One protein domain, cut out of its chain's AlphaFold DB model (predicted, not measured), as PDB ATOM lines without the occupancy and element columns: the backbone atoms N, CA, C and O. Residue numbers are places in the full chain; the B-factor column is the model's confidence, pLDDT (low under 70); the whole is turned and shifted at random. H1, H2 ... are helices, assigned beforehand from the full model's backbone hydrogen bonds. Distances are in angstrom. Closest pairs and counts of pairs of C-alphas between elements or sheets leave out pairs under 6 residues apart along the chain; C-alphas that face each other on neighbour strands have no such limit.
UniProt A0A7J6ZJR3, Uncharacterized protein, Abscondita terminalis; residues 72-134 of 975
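What this domain is: This is residues 72 to 134 of the 975 residues of an uncharacterized protein of Abscondita terminalis (UniProt A0A7J6ZJR3). What is the picture? There is little regular structure: two helices, H3 and H2, run opposite ways at a steep tilt with short H1 near both, and the long loop of residues 72 to 93 reaches out to the other end and runs back to H1. What is printed? The 63 residues hold three named helices, H1, H2, H3 in chain order, and no named strand: all helix, with under half in named elements, compact, radius of gyration of the C-alphas 11.2 A, spans 33 by 23 by 16 A.

Where its parts are: Where is H3? Residues 122 to 131, 14.3 A, ending at C-alpha 131 (-46.689, 23.888, -9.416). Where are the others? H2 is residues 101 to 110, 13.8 A; H1 is residues 94 to 98, 6.5 A, from C-alpha 94 (-40.091, 14.079, -15.590).

How they stand to each other: How do H3 and H2 stand? They are close but not clearly touching, closest C-alphas Ile 107 and Arg 131, 7.7 A, at a steep tilt of 50 degrees, opposite ways. And H1? It is close but not clearly touching to H2, closest C-alphas Leu 96 and Arg 104, 6.1 A, and near H3. Which backbones are within hydrogen-bond range? Every O i to N i+4 pair is in H1, 4 of 6 in H2, 5 of 6 in H3.

The domain as a whole: How large is it? The farthest C-alphas, Arg 85 and Asp 102, are 33.5 A apart. Is it cut, and where is confidence low? The printed part has no cut, H2 to H3 is a long link, and residues 72, 84, 87 and 133 to 134 are under 70.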
ATOM      1  N   THR A  72     -33.213  31.010 -28.736       63.97
ATOM      2  CA  THR A  72     -32.869  32.227 -27.971       63.97
ATOM      3  C   THR A  72     -33.989  32.683 -27.040       63.97
ATOM      4  O   THR A  72     -33.704  33.398 -26.086       63.97
ATOM      5  N   HIS A  73     -35.232  32.266 -27.281       75.19
ATOM      6  CA  HIS A  73     -36.405  32.598 -26.471       75.19
ATOM      7  C   HIS A  73     -37.062  31.325 -25.924       75.19
ATOM      8  O   HIS A  73     -36.793  30.215 -26.391       75.19
ATOM      9  N   CYS A  74     -37.901  31.470 -24.898       86.88
ATOM     10  CA  CYS A  74     -38.675  30.349 -24.373       86.88
ATOM     11  C   CYS A  74     -39.873  30.093 -25.302       86.88
ATOM     12  O   CYS A  74     -40.583  31.050 -25.591       86.88
ATOM     13  N   PRO A  75     -40.166  28.844 -25.704       83.81
ATOM     14  CA  PRO A  75     -41.332  28.518 -26.535       83.81
ATOM     15  C   PRO A  75     -42.664  28.539 -25.757       83.81
ATOM     16  O   PRO A  75     -43.631  27.917 -26.176       83.81
ATOM     17  N   LEU A  76     -42.706  29.212 -24.602       86.44
ATOM     18  CA  LEU A  76     -43.902  29.361 -23.774       86.44
ATOM     19  C   LEU A  76     -44.319  30.834 -23.801       86.44
ATOM     20  O   LEU A  76     -43.477  31.672 -23.455       86.44
ATOM     21  N   PRO A  77     -45.571  31.162 -24.172       83.50
ATOM     22  CA  PRO A  77     -46.018  32.548 -24.294       83.50
ATOM     23  C   PRO A  77     -45.960  33.258 -22.935       83.50
ATOM     24  O   PRO A  77     -45.340  34.314 -22.809       83.50
ATOM     25  N   ASN A  78     -46.449  32.598 -21.881       85.31
ATOM     26  CA  ASN A  78     -46.503  33.118 -20.511       85.31
ATOM     27  C   ASN A  78     -45.151  32.995 -19.763       85.31
ATOM     28  O   ASN A  78     -45.096  32.854 -18.536       85.31
ATOM     29  N   CYS A  79     -44.032  33.022 -20.497       87.56
ATOM     30  CA  CYS A  79     -42.688  33.034 -19.931       87.56
ATOM     31  C   CYS A  79     -42.357  34.425 -19.350       87.56
ATOM     32  O   CYS A  79     -42.279  35.389 -20.116       87.56
ATOM     33  N   PRO A  80     -42.023  34.550 -18.047       83.00
ATOM     34  CA  PRO A  80     -41.654  35.836 -17.436       83.00
ATOM     35  C   PRO A  80     -40.320  36.397 -17.960       83.00
ATOM     36  O   PRO A  80     -39.938  37.517 -17.644       83.00
ATOM     37  N   ASN A  81     -39.593  35.616 -18.761       79.44
ATOM     38  CA  ASN A  81     -38.383  36.021 -19.466       79.44
ATOM     39  C   ASN A  81     -38.494  35.653 -20.960       79.44
ATOM     40  O   ASN A  81     -37.620  34.997 -21.523       79.44
ATOM     41  N   SER A  82     -39.629  35.983 -21.582       74.75
ATOM     42  CA  SER A  82     -39.884  35.778 -23.017       74.75
ATOM     43  C   SER A  82     -38.949  36.633 -23.883       74.75
ATOM     44  O   SER A  82     -38.333  36.128 -24.820       74.75
ATOM     45  N   ARG A  83     -38.779  37.913 -23.523       70.50
ATOM     46  CA  ARG A  83     -37.952  38.892 -24.256       70.50
ATOM     47  C   ARG A  83     -36.436  38.685 -24.092       70.50
ATOM     48  O   ARG A  83     -35.678  39.092 -24.969       70.50
ATOM     49  N   GLY A  84     -35.967  38.063 -23.008       69.62
ATOM     50  CA  GLY A  84     -34.533  37.888 -22.749       69.62
ATOM     51  C   GLY A  84     -33.906  36.694 -23.473       69.62
ATOM     52  O   GLY A  84     -34.522  35.641 -23.633       69.62
ATOM     53  N   ARG A  85     -32.635  36.837 -23.880       71.31
ATOM     54  CA  ARG A  85     -31.891  35.774 -24.576       71.31
ATOM     55  C   ARG A  85     -31.514  34.636 -23.620       71.31
ATOM     56  O   ARG A  85     -30.567  34.737 -22.838       71.31
ATOM     57  N   ILE A  86     -32.216  33.520 -23.736       76.81
ATOM     58  CA  ILE A  86     -32.002  32.297 -22.964       76.81
ATOM     59  C   ILE A  86     -30.787  31.526 -23.497       76.81
ATOM     60  O   ILE A  86     -30.622  31.318 -24.695       76.81
ATOM     61  N   LYS A  87     -29.908  31.097 -22.581       67.12
ATOM     62  CA  LYS A  87     -28.643  30.412 -22.916       67.12
ATOM     63  C   LYS A  87     -28.825  28.932 -23.290       67.12
ATOM     64  O   LYS A  87     -27.981  28.381 -23.994       67.12
ATOM     65  N   ARG A  88     -29.868  28.273 -22.768       77.69
ATOM     66  CA  ARG A  88     -30.183  26.846 -22.966       77.69
ATOM     67  C   ARG A  88     -31.614  26.554 -22.492       77.69
ATOM     68  O   ARG A  88     -31.996  27.036 -21.428       77.69
ATOM     69  N   LEU A  89     -32.367  25.738 -23.233       85.06
ATOM     70  CA  LEU A  89     -33.624  25.152 -22.747       85.06
ATOM     71  C   LEU A  89     -33.371  23.827 -22.007       85.06
ATOM     72  O   LEU A  89     -32.404  23.111 -22.281       85.06
ATOM     73  N   ARG A  90     -34.264  23.515 -21.073       84.56
ATOM     74  CA  ARG A  90     -34.346  22.298 -20.256       84.56
ATOM     75  C   ARG A  90     -35.564  21.498 -20.724       84.56
ATOM     76  O   ARG A  90     -36.552  22.115 -21.107       84.56
ATOM     77  N   SER A  91     -35.519  20.167 -20.674       87.88
ATOM     78  CA  SER A  91     -36.743  19.347 -20.723       87.88
ATOM     79  C   SER A  91     -37.680  19.739 -19.577       87.88
ATOM     80  O   SER A  91     -37.195  20.245 -18.560       87.88
ATOM     81  N   PHE A  92     -38.985  19.498 -19.701       88.25
ATOM     82  CA  PHE A  92     -39.888  19.586 -18.548       88.25
ATOM     83  C   PHE A  92     -39.490  18.606 -17.423       88.25
ATOM     84  O   PHE A  92     -38.749  17.652 -17.682       88.25
ATOM     85  N   PRO A  93     -39.927  18.834 -16.167       84.31
ATOM     86  CA  PRO A  93     -39.714  17.878 -15.082       84.31
ATOM     87  C   PRO A  93     -40.346  16.527 -15.428       84.31
ATOM     88  O   PRO A  93     -41.491  16.498 -15.871       84.31
ATOM     89  N   GLN A  94     -39.630  15.421 -15.199       79.06
ATOM     90  CA  GLN A  94     -40.091  14.079 -15.590       79.06
ATOM     91  C   GLN A  94     -41.468  13.741 -14.987       79.06
ATOM     92  O   GLN A  94     -42.346  13.294 -15.718       79.06
ATOM     93  N   ARG A  95     -41.698  14.117 -13.717       78.50
ATOM     94  CA  ARG A  95     -42.992  13.994 -13.026       78.50
ATOM     95  C   ARG A  95     -44.175  14.574 -13.805       78.50
ATOM     96  O   ARG A  95     -45.262  14.023 -13.739       78.50
ATOM     97  N   LEU A  96     -43.989  15.650 -14.577       83.06
ATOM     98  CA  LEU A  96     -45.073  16.223 -15.389       83.06
ATOM     99  C   LEU A  96     -45.541  15.258 -16.493       83.06
ATOM    100  O   LEU A  96     -46.683  15.334 -16.917       83.06
ATOM    101  N   MET A  97     -44.669  14.365 -16.961       79.31
ATOM    102  CA  MET A  97     -44.992  13.335 -17.956       79.31
ATOM    103  C   MET A  97     -45.474  12.024 -17.308       79.31
ATOM    104  O   MET A  97     -46.055  11.196 -17.998       79.31
ATOM    105  N   GLU A  98     -45.227  11.845 -16.007       76.44
ATOM    106  CA  GLU A  98     -45.633  10.681 -15.199       76.44
ATOM    107  C   GLU A  98     -47.006  10.881 -14.520       76.44
ATOM    108  O   GLU A  98     -47.582   9.926 -14.006       76.44
ATOM    109  N   LEU A  99     -47.539  12.109 -14.517       77.25
ATOM    110  CA  LEU A  99     -48.903  12.409 -14.076       77.25
ATOM    111  C   LEU A  99     -49.951  11.924 -15.103       77.25
ATOM    112  O   LEU A  99     -49.713  12.047 -16.311       77.25
ATOM    113  N   PRO A 100     -51.132  11.456 -14.647       77.50
ATOM    114  CA  PRO A 100     -52.264  11.171 -15.530       77.50
ATOM    115  C   PRO A 100     -52.714  12.440 -16.268       77.50
ATOM    116  O   PRO A 100     -52.492  13.556 -15.785       77.50
ATOM    117  N   SER A 101     -53.362  12.264 -17.426       77.56
ATOM    118  CA  SER A 101     -53.914  13.343 -18.269       77.56
ATOM    119  C   SER A 101     -54.640  14.403 -17.453       77.56
ATOM    120  O   SER A 101     -54.340  15.589 -17.547       77.56
ATOM    121  N   ASP A 102     -55.506  13.951 -16.563       78.19
ATOM    122  CA  ASP A 102     -56.515  14.759 -15.885       78.19
ATOM    123  C   ASP A 102     -55.893  15.727 -14.860       78.19
ATOM    124  O   ASP A 102     -56.512  16.711 -14.465       78.19
ATOM    125  N   VAL A 103     -54.630  15.490 -14.476       82.06
ATOM    126  CA  VAL A 103     -53.819  16.380 -13.625       82.06
ATOM    127  C   VAL A 103     -52.723  17.083 -14.435       82.06
ATOM    128  O   VAL A 103     -52.433  18.259 -14.214       82.06
ATOM    129  N   ARG A 104     -52.111  16.386 -15.400       86.62
ATOM    130  CA  ARG A 104     -51.065  16.923 -16.281       86.62
ATOM    131  C   ARG A 104     -51.586  18.052 -17.164       86.62
ATOM    132  O   ARG A 104     -50.941  19.094 -17.273       86.62
ATOM    133  N   ASP A 105     -52.716  17.838 -17.819       86.81
ATOM    134  CA  ASP A 105     -53.193  18.682 -18.908       86.81
ATOM    135  C   ASP A 105     -53.759  20.025 -18.403       86.81
ATOM    136  O   ASP A 105     -53.424  21.044 -19.010       86.81
ATOM    137  N   PRO A 106     -54.426  20.115 -17.230       87.25
ATOM    138  CA  PRO A 106     -54.667  21.396 -16.559       87.25
ATOM    139  C   PRO A 106     -53.386  22.174 -16.213       87.25
ATOM    140  O   PRO A 106     -53.348  23.395 -16.369       87.25
ATOM    141  N   ILE A 107     -52.300  21.498 -15.808       86.06
ATOM    142  CA  ILE A 107     -51.005  22.159 -15.553       86.06
ATOM    143  C   ILE A 107     -50.384  22.656 -16.871       86.06
ATOM    144  O   ILE A 107     -49.844  23.763 -16.925       86.06
ATOM    145  N   LEU A 108     -50.470  21.884 -17.959       88.31
ATOM    146  CA  LEU A 108     -50.019  22.327 -19.286       88.31
ATOM    147  C   LEU A 108     -50.855  23.510 -19.813       88.31
ATOM    148  O   LEU A 108     -50.284  24.434 -20.401       88.31
ATOM    149  N   ALA A 109     -52.164  23.525 -19.548       87.38
ATOM    150  CA  ALA A 109     -53.066  24.623 -19.881       87.38
ATOM    151  C   ALA A 109     -52.741  25.900 -19.083       87.38
ATOM    152  O   ALA A 109     -52.580  26.959 -19.684       87.38
ATOM    153  N   GLU A 110     -52.522  25.816 -17.765       88.56
ATOM    154  CA  GLU A 110     -52.107  26.958 -16.927       88.56
ATOM    155  C   GLU A 110     -50.850  27.649 -17.488       88.56
ATOM    156  O   GLU A 110     -50.801  28.872 -17.645       88.56
ATOM    157  N   PHE A 111     -49.843  26.863 -17.876       87.69
ATOM    158  CA  PHE A 111     -48.613  27.380 -18.478       87.69
ATOM    159  C   PHE A 111     -48.714  27.705 -19.978       87.69
ATOM    160  O   PHE A 111     -47.736  28.204 -20.546       87.69
ATOM    161  N   HIS A 112     -49.877  27.467 -20.597       87.88
ATOM    162  CA  HIS A 112     -50.161  27.665 -22.022       87.88
ATOM    163  C   HIS A 112     -49.105  26.981 -22.909       87.88
ATOM    164  O   HIS A 112     -48.489  27.607 -23.775       87.88
ATOM    165  N   VAL A 113     -48.832  25.699 -22.642       88.81
ATOM    166  CA  VAL A 113     -47.826  24.911 -23.370       88.81
ATOM    167  C   VAL A 113     -48.360  24.520 -24.754       88.81
ATOM    168  O   VAL A 113     -49.325  23.761 -24.823       88.81
ATOM    169  N   PRO A 114     -47.744  24.967 -25.868       82.62
ATOM    170  CA  PRO A 114     -48.179  24.558 -27.201       82.62
ATOM    171  C   PRO A 114     -47.915  23.068 -27.452       82.62
ATOM    172  O   PRO A 114     -46.895  22.524 -27.013       82.62
ATOM    173  N   SER A 115     -48.796  22.413 -28.208       79.31
ATOM    174  CA  SER A 115     -48.661  20.998 -28.572       79.31
ATOM    175  C   SER A 115     -47.299  20.702 -29.225       79.31
ATOM    176  O   SER A 115     -46.830  21.407 -30.116       79.31
ATOM    177  N   GLY A 116     -46.612  19.667 -28.730       77.50
ATOM    178  CA  GLY A 116     -45.262  19.291 -29.176       77.50
ATOM    179  C   GLY A 116     -44.101  20.065 -28.526       77.50
ATOM    180  O   GLY A 116     -42.943  19.650 -28.658       77.50
ATOM    181  N   VAL A 117     -44.355  21.136 -27.762       85.06
ATOM    182  CA  VAL A 117     -43.319  21.757 -26.923       85.06
ATOM    183  C   VAL A 117     -43.026  20.843 -25.733       85.06
ATOM    184  O   VAL A 117     -43.901  20.544 -24.935       85.06
ATOM    185  N   SER A 118     -41.770  20.417 -25.597       85.00
ATOM    186  CA  SER A 118     -41.284  19.533 -24.515       85.00
ATOM    187  C   SER A 118     -40.162  20.159 -23.671       85.00
ATOM    188  O   SER A 118     -39.563  19.502 -22.811       85.00
ATOM    189  N   LYS A 119     -39.798  21.417 -23.968       87.00
ATOM    190  CA  LYS A 119     -38.601  22.094 -23.447       87.00
ATOM    191  C   LYS A 119     -38.873  23.570 -23.172       87.00
ATOM    192  O   LYS A 119     -39.426  24.261 -24.018       87.00
ATOM    193  N   CYS A 120     -38.403  24.082 -22.037       89.25
ATOM    194  CA  CYS A 120     -38.596  25.469 -21.605       89.25
ATOM    195  C   CYS A 120     -37.317  26.079 -21.003       89.25
ATOM    196  O   CYS A 120     -36.307  25.402 -20.817       89.25
ATOM    197  N   CYS A 121     -37.322  27.378 -20.695       89.56
ATOM    198  CA  CYS A 121     -36.194  28.017 -20.013       89.56
ATOM    199  C   CYS A 121     -36.133  27.619 -18.527       89.56
ATOM    200  O   CYS A 121     -37.138  27.193 -17.955       89.56
ATOM    201  N   SER A 122     -34.979  27.801 -17.873       87.94
ATOM    202  CA  SER A 122     -34.806  27.463 -16.449       87.94
ATOM    203  C   SER A 122     -35.822  28.157 -15.528       87.94
ATOM    204  O   SER A 122     -36.291  27.542 -14.581       87.94
ATOM    205  N   ALA A 123     -36.209  29.404 -15.824       88.31
ATOM    206  CA  ALA A 123     -37.197  30.131 -15.023       88.31
ATOM    207  C   ALA A 123     -38.608  29.525 -15.137       88.31
ATOM    208  O   ALA A 123     -39.321  29.444 -14.140       88.31
ATOM    209  N   CYS A 124     -38.998  29.046 -16.324       90.00
ATOM    210  CA  CYS A 124     -40.251  28.310 -16.502       90.00
ATOM    211  C   CYS A 124     -40.174  26.921 -15.862       90.00
ATOM    212  O   CYS A 124     -41.106  26.532 -15.172       90.00
ATOM    213  N   PHE A 125     -39.046  26.215 -16.000       89.06
ATOM    214  CA  PHE A 125     -38.806  24.923 -15.345       89.06
ATOM    215  C   PHE A 125     -39.016  25.023 -13.822       89.06
ATOM    216  O   PHE A 125     -39.735  24.213 -13.245       89.06
ATOM    217  N   SER A 126     -38.503  26.083 -13.186       87.44
ATOM    218  CA  SER A 126     -38.737  26.395 -11.767       87.44
ATOM    219  C   SER A 126     -40.133  26.959 -11.438       87.44
ATOM    220  O   SER A 126     -40.439  27.153 -10.262       87.44
ATOM    221  N   ARG A 127     -40.995  27.250 -12.425       88.75
ATOM    222  CA  ARG A 127     -42.439  27.461 -12.199       88.75
ATOM    223  C   ARG A 127     -43.189  26.127 -12.247       88.75
ATOM    224  O   ARG A 127     -43.872  25.828 -11.276       88.75
ATOM    225  N   PHE A 128     -42.969  25.286 -13.268       87.31
ATOM    226  CA  PHE A 128     -43.522  23.919 -13.305       87.31
ATOM    227  C   PHE A 128     -43.159  23.134 -12.045       87.31
ATOM    228  O   PHE A 128     -44.035  22.570 -11.406       87.31
ATOM    229  N   GLN A 129     -41.888  23.146 -11.634       84.38
ATOM    230  CA  GLN A 129     -41.453  22.387 -10.461       84.38
ATOM    231  C   GLN A 129     -41.995  22.934  -9.129       84.38
ATOM    232  O   GLN A 129     -42.048  22.182  -8.170       84.38
ATOM    233  N   ARG A 130     -42.453  24.194  -9.062       83.62
ATOM    234  CA  ARG A 130     -43.226  24.686  -7.905       83.62
ATOM    235  C   ARG A 130     -44.704  24.303  -7.995       83.62
ATOM    236  O   ARG A 130     -45.303  23.994  -6.975       83.62
ATOM    237  N   ARG A 131     -45.286  24.281  -9.200       81.69
ATOM    238  CA  ARG A 131     -46.689  23.888  -9.416       81.69
ATOM    239  C   ARG A 131     -46.934  22.386  -9.230       81.69
ATOM    240  O   ARG A 131     -48.011  22.007  -8.798       81.69
ATOM    241  N   LEU A 132     -45.915  21.561  -9.480       79.12
ATOM    242  CA  LEU A 132     -45.864  20.125  -9.165       79.12
ATOM    243  C   LEU A 132     -45.672  19.816  -7.663       79.12
ATOM    244  O   LEU A 132     -45.512  18.646  -7.311       79.12
ATOM    245  N   GLY A 133     -45.640  20.847  -6.808       67.81
ATOM    246  CA  GLY A 133     -45.386  20.735  -5.374       67.81
ATOM    247  C   GLY A 133     -43.956  20.303  -5.016       67.81
ATOM    248  O   GLY A 133     -43.100  20.132  -5.894       67.81
ATOM    249  N   PRO A 134     -43.677  20.118  -3.714       60.38
ATOM    250  CA  PRO A 134     -42.487  19.419  -3.241       60.38
ATOM    251  C   PRO A 134     -42.341  18.016  -3.856       60.38
ATOM    252  O   PRO A 134     -43.259  17.451  -4.460       60.38
TER     253      PRO A 134